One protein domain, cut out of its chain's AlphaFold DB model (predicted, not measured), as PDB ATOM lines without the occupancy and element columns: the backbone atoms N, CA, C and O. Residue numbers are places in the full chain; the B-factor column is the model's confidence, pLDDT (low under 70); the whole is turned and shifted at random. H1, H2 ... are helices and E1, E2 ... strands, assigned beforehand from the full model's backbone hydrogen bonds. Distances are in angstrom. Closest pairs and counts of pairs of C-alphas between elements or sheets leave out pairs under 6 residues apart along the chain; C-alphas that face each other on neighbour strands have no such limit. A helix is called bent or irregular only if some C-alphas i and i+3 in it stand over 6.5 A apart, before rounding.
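What this domain is: This is residues 100 to 113 and 124 to 152 of the 268 residues of an uncharacterized protein of Portunus trituberculatus (UniProt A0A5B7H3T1). This is a loose, open arrangement: a tiny pair of antiparallel strands, E1 and E2, sits at one end, the short helix H1 leads into it and the longer helix H2 leads away from it, with no contact between the two helices. H2 and the tail after it reach to the other end, where residues 144 to 150, of which 144 to 146 belong to H2, stick out. The printed part has 43 residues with two named helices and two named strands, in the order H1, E1, E2, H2, and the sheet has the order E1 - E2. The class is mixed, helices and strands. The whole is loose, with a radius of gyration of the C-alphas of 12.3 A, and only just elongated, spanning 40 by 20 by 12 A.

How they stand to each other: Begin with H1, residues 100 to 106, which a tight link of 3 residues joins to E1, residues 110 to 112. Look next at E2, residues 124 to 126: it is the antiparallel neighbour of E1, with 130 degrees between their N-to-C directions. The C-alphas of Ala 110 and Leu 126 face each other at 4.9 A, and those of Thr 112 and Lys 124 at 5.0 A. Between the two strands you find N 111 and O 125 within hydrogen-bond range at 2.8 A, and N 125 and O 111 also at 2.8 A. A tight link of 5 residues leads from E2 to H2, residues 132 to 146. H1 is apart from H2 and from E2, and E1 is apart from H2, with no C-alpha of the one within 8 A of the other. In both H1 and H2 every O i to N i+4 pair is within hydrogen-bond range, and neither helix is bent.

Where its parts are: Find C-alpha 100 at (15.880, 80.600, 145.631); from there H1 runs 10.0 A to C-alpha 106. E1 starts at C-alpha 110, at (5.092, 87.113, 158.196), and measures 6.9 A to C-alpha 112. E2 measures 7.0 A from C-alpha 124 to C-alpha 126. H2, the longest helix with 15 residues, runs 20.9 A from C-alpha 132 at (11.303, 75.061, 162.865) to C-alpha 146 at (6.676, 70.073, 143.105).

The domain as a whole: The two C-alphas farthest apart are those of Ser 113 and Gly 149, 40.2 A. Residues 114 to 123 are not printed, and C-alphas 113 and 124 are 6.9 A apart across this cut, which lies in the link from E1 to E2. Of the links that are printed whole, none is long. The mean pLDDT of the printed part is 75.1; look for values under 70 at residue 113 and at residues 144 to 152, where the model's confidence is low.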
ATOM      1  N   HIS A 100      16.910  81.602 145.349       79.06
ATOM      2  CA  HIS A 100      15.880  80.600 145.631       79.06
ATOM      3  C   HIS A 100      15.510  80.534 147.123       79.06
ATOM      4  O   HIS A 100      14.335  80.470 147.488       79.06
ATOM      5  N   VAL A 101      16.509  80.611 148.010       78.62
ATOM      6  CA  VAL A 101      16.281  80.645 149.462       78.62
ATOM      7  C   VAL A 101      15.523  81.909 149.880       78.62
ATOM      8  O   VAL A 101      14.598  81.815 150.684       78.62
ATOM      9  N   ARG A 102      15.856  83.087 149.333       82.06
ATOM     10  CA  ARG A 102      15.124  84.332 149.641       82.06
ATOM     11  C   ARG A 102      13.684  84.289 149.148       82.06
ATOM     12  O   ARG A 102      12.786  84.673 149.891       82.06
ATOM     13  N   GLU A 103      13.460  83.811 147.930       84.25
ATOM     14  CA  GLU A 103      12.113  83.640 147.379       84.25
ATOM     15  C   GLU A 103      11.280  82.684 148.229       84.25
ATOM     16  O   GLU A 103      10.119  82.970 148.512       84.25
ATOM     17  N   HIS A 104      11.872  81.578 148.690       81.75
ATOM     18  CA  HIS A 104      11.195  80.647 149.585       81.75
ATOM     19  C   HIS A 104      10.847  81.289 150.937       81.75
ATOM     20  O   HIS A 104       9.710  81.176 151.386       81.75
ATOM     21  N   ILE A 105      11.785  82.015 151.557       82.19
ATOM     22  CA  ILE A 105      11.550  82.712 152.833       82.19
ATOM     23  C   ILE A 105      10.419  83.740 152.700       82.19
ATOM     24  O   ILE A 105       9.577  83.838 153.589       82.19
ATOM     25  N   ASN A 106      10.353  84.465 151.582       83.62
ATOM     26  CA  ASN A 106       9.321  85.478 151.346       83.62
ATOM     27  C   ASN A 106       7.914  84.898 151.120       83.62
ATOM     28  O   ASN A 106       6.941  85.641 151.221       83.62
ATOM     29  N   LYS A 107       7.787  83.595 150.832       84.00
ATOM     30  CA  LYS A 107       6.484  82.907 150.754       84.00
ATOM     31  C   LYS A 107       5.890  82.615 152.133       84.00
ATOM     32  O   LYS A 107       4.705  82.304 152.218       84.00
ATOM     33  N   LEU A 108       6.689  82.676 153.201       82.38
ATOM     34  CA  LEU A 108       6.198  82.425 154.551       82.38
ATOM     35  C   LEU A 108       5.327  83.601 155.024       82.38
ATOM     36  O   LEU A 108       5.743  84.755 154.880       82.38
ATOM     37  N   PRO A 109       4.147  83.336 155.617       81.00
ATOM     38  CA  PRO A 109       3.331  84.387 156.205       81.00
ATOM     39  C   PRO A 109       4.116  85.034 157.348       81.00
ATOM     40  O   PRO A 109       4.556  84.366 158.285       81.00
ATOM     41  N   ALA A 110       4.338  86.338 157.228       82.56
ATOM     42  CA  ALA A 110       5.092  87.113 158.196       82.56
ATOM     43  C   ALA A 110       4.248  88.294 158.667       82.56
ATOM     44  O   ALA A 110       3.677  89.030 157.861       82.56
ATOM     45  N   MET A 111       4.205  88.487 159.978       78.50
ATOM     46  CA  MET A 111       3.455  89.545 160.638       78.50
ATOM     47  C   MET A 111       4.354  90.731 160.981       78.50
ATOM     48  O   MET A 111       5.544  90.594 161.282       78.50
ATOM     49  N   THR A 112       3.776  91.926 160.944       76.25
ATOM     50  CA  THR A 112       4.408  93.140 161.462       76.25
ATOM     51  C   THR A 112       4.196  93.192 162.966       76.25
ATOM     52  O   THR A 112       3.058  93.147 163.431       76.25
ATOM     53  N   SER A 113       5.272  93.286 163.748       69.56
ATOM     54  CA  SER A 113       5.116  93.418 165.198       69.56
ATOM     55  C   SER A 113       4.674  94.836 165.554       69.56
ATOM     56  O   SER A 113       5.259  95.810 165.073       69.56
ATOM     57  N   LYS A 124       9.704  92.214 159.488       79.00
ATOM     58  CA  LYS A 124       8.616  91.242 159.634       79.00
ATOM     59  C   LYS A 124       9.080  90.062 160.483       79.00
ATOM     60  O   LYS A 124      10.267  89.728 160.493       79.00
ATOM     61  N   TYR A 125       8.145  89.443 161.187       82.31
ATOM     62  CA  TYR A 125       8.391  88.339 162.106       82.31
ATOM     63  C   TYR A 125       7.532  87.138 161.719       82.31
ATOM     64  O   TYR A 125       6.430  87.298 161.203       82.31
ATOM     65  N   LEU A 126       8.041  85.935 161.968       82.19
ATOM     66  CA  LEU A 126       7.248  84.712 161.858       82.19
ATOM     67  C   LEU A 126       6.313  84.604 163.064       82.19
ATOM     68  O   LEU A 126       6.662  85.032 164.166       82.19
ATOM     69  N   GLU A 127       5.139  84.017 162.858       78.62
ATOM     70  CA  GLU A 127       4.182  83.819 163.945       78.62
ATOM     71  C   GLU A 127       4.709  82.777 164.942       78.62
ATOM     72  O   GLU A 127       5.400  81.825 164.570       78.62
ATOM     73  N   SER A 128       4.377  82.933 166.224       80.50
ATOM     74  CA  SER A 128       4.939  82.122 167.318       80.50
ATOM     75  C   SER A 128       4.685  80.616 167.176       80.50
ATOM     76  O   SER A 128       5.467  79.805 167.674       80.50
ATOM     77  N   TYR A 129       3.623  80.219 166.473       81.19
ATOM     78  CA  TYR A 129       3.308  78.812 166.235       81.19
ATOM     79  C   TYR A 129       4.071  78.190 165.060       81.19
ATOM     80  O   TYR A 129       4.026  76.959 164.937       81.19
ATOM     81  N   LEU A 130       4.745  78.975 164.204       80.06
ATOM     82  CA  LEU A 130       5.597  78.486 163.112       80.06
ATOM     83  C   LEU A 130       6.976  78.100 163.657       80.06
ATOM     84  O   LEU A 130       7.988  78.767 163.448       80.06
ATOM     85  N   THR A 131       7.017  76.977 164.372       85.19
ATOM     86  CA  THR A 131       8.279  76.391 164.829       85.19
ATOM     87  C   THR A 131       9.080  75.828 163.655       85.19
ATOM     88  O   THR A 131       8.526  75.461 162.617       85.19
ATOM     89  N   ILE A 132      10.391  75.666 163.852       81.75
ATOM     90  CA  ILE A 132      11.303  75.061 162.865       81.75
ATOM     91  C   ILE A 132      10.769  73.706 162.368       81.75
ATOM     92  O   ILE A 132      10.828  73.414 161.177       81.75
ATOM     93  N   LYS A 133      10.180  72.898 163.262       79.31
ATOM     94  CA  LYS A 133       9.579  71.605 162.910       79.31
ATOM     95  C   LYS A 133       8.400  71.764 161.945       79.31
ATOM     96  O   LYS A 133       8.320  71.016 160.977       79.31
ATOM     97  N   LYS A 134       7.507  72.731 162.178       82.50
ATOM     98  CA  LYS A 134       6.363  72.980 161.285       82.50
ATOM     99  C   LYS A 134       6.803  73.539 159.933       82.50
ATOM    100  O   LYS A 134       6.287  73.093 158.917       82.50
ATOM    101  N   LEU A 135       7.791  74.435 159.926       83.00
ATOM    102  CA  LEU A 135       8.402  74.957 158.698       83.00
ATOM    103  C   LEU A 135       9.059  73.850 157.865       83.00
ATOM    104  O   LEU A 135       8.948  73.831 156.644       83.00
ATOM    105  N   TYR A 136       9.722  72.899 158.521       82.44
ATOM    106  CA  TYR A 136      10.307  71.750 157.838       82.44
ATOM    107  C   TYR A 136       9.237  70.832 157.233       82.44
ATOM    108  O   TYR A 136       9.378  70.391 156.095       82.44
ATOM    109  N   VAL A 137       8.154  70.559 157.969       82.62
ATOM    110  CA  VAL A 137       7.042  69.734 157.475       82.62
ATOM    111  C   VAL A 137       6.367  70.389 156.267       82.62
ATOM    112  O   VAL A 137       6.198  69.717 155.251       82.62
ATOM    113  N   SER A 138       6.066  71.690 156.324       79.25
ATOM    114  CA  SER A 138       5.465  72.406 155.190       79.25
ATOM    115  C   SER A 138       6.399  72.471 153.978       79.25
ATOM    116  O   SER A 138       5.950  72.317 152.844       79.25
ATOM    117  N   TYR A 139       7.711  72.619 154.192       81.69
ATOM    118  CA  TYR A 139       8.707  72.543 153.122       81.69
ATOM    119  C   TYR A 139       8.749  71.157 152.459       81.69
ATOM    120  O   TYR A 139       8.759  71.056 151.233       81.69
ATOM    121  N   MET A 140       8.731  70.081 153.250       77.31
ATOM    122  CA  MET A 140       8.668  68.711 152.724       77.31
ATOM    123  C   MET A 140       7.393  68.464 151.911       77.31
ATOM    124  O   MET A 140       7.430  67.762 150.902       77.31
ATOM    125  N   GLU A 141       6.272  69.042 152.327       78.62
ATOM    126  CA  GLU A 141       4.991  68.929 151.629       78.62
ATOM    127  C   GLU A 141       4.978  69.698 150.299       78.62
ATOM    128  O   GLU A 141       4.557  69.148 149.283       78.62
ATOM    129  N   LEU A 142       5.561  70.901 150.262       74.44
ATOM    130  CA  LEU A 142       5.796  71.646 149.017       74.44
ATOM    131  C   LEU A 142       6.688  70.870 148.039       74.44
ATOM    132  O   LEU A 142       6.380  70.790 146.851       74.44
ATOM    133  N   LEU A 143       7.772  70.257 148.525       70.69
ATOM    134  CA  LEU A 143       8.643  69.439 147.677       70.69
ATOM    135  C   LEU A 143       7.928  68.201 147.125       70.69
ATOM    136  O   LEU A 143       8.149  67.846 145.967       70.69
ATOM    137  N   ARG A 144       7.053  67.565 147.916       65.12
ATOM    138  CA  ARG A 144       6.220  66.442 147.453       65.12
ATOM    139  C   ARG A 144       5.277  66.846 146.320       65.12
ATOM    140  O   ARG A 144       5.058  66.045 145.420       65.12
ATOM    141  N   GLN A 145       4.742  68.066 146.352       67.62
ATOM    142  CA  GLN A 145       3.868  68.595 145.300       67.62
ATOM    143  C   GLN A 145       4.647  69.015 144.045       67.62
ATOM    144  O   GLN A 145       4.159  68.836 142.933       67.62
ATOM    145  N   GLN A 146       5.856  69.560 144.209       64.88
ATOM    146  CA  GLN A 146       6.676  70.073 143.105       64.88
ATOM    147  C   GLN A 146       7.418  68.974 142.327       64.88
ATOM    148  O   GLN A 146       7.680  69.138 141.136       64.88
ATOM    149  N   TYR A 147       7.743  67.854 142.977       60.06
ATOM    150  CA  TYR A 147       8.439  66.722 142.364       60.06
ATOM    151  C   TYR A 147       7.672  65.411 142.612       60.06
ATOM    152  O   TYR A 147       8.091  64.600 143.448       60.06
ATOM    153  N   PRO A 148       6.549  65.182 141.901       50.38
ATOM    154  CA  PRO A 148       5.766  63.953 142.004       50.38
ATOM    155  C   PRO A 148       6.546  62.793 141.365       50.38
ATOM    156  O   PRO A 148       6.380  62.487 140.191       50.38
ATOM    157  N   GLY A 149       7.463  62.177 142.113       51.22
ATOM    158  CA  GLY A 149       8.226  61.021 141.622       51.22
ATOM    159  C   GLY A 149       9.570  60.749 142.295       51.22
ATOM    160  O   GLY A 149      10.134  59.685 142.085       51.22
ATOM    161  N   HIS A 150      10.083  61.655 143.135       45.12
ATOM    162  CA  HIS A 150      11.336  61.428 143.879       45.12
ATOM    163  C   HIS A 150      11.152  61.359 145.398       45.12
ATOM    164  O   HIS A 150      12.069  61.616 146.178       45.12
ATOM    165  N   SER A 151       9.962  60.967 145.841       47.62
ATOM    166  CA  SER A 151       9.770  60.468 147.196       47.62
ATOM    167  C   SER A 151      10.160  58.997 147.239       47.62
ATOM    168  O   SER A 151       9.682  58.242 146.410       47.62
ATOM    169  N   TYR A 152      10.939  58.613 148.245       49.59
ATOM    170  CA  TYR A 152      10.905  57.313 148.920       49.59
ATOM    171  C   TYR A 152       9.455  56.774 148.946       49.59
ATOM    172  O   TYR A 152       8.689  57.110 149.858       49.59
TER     173      TYR A 152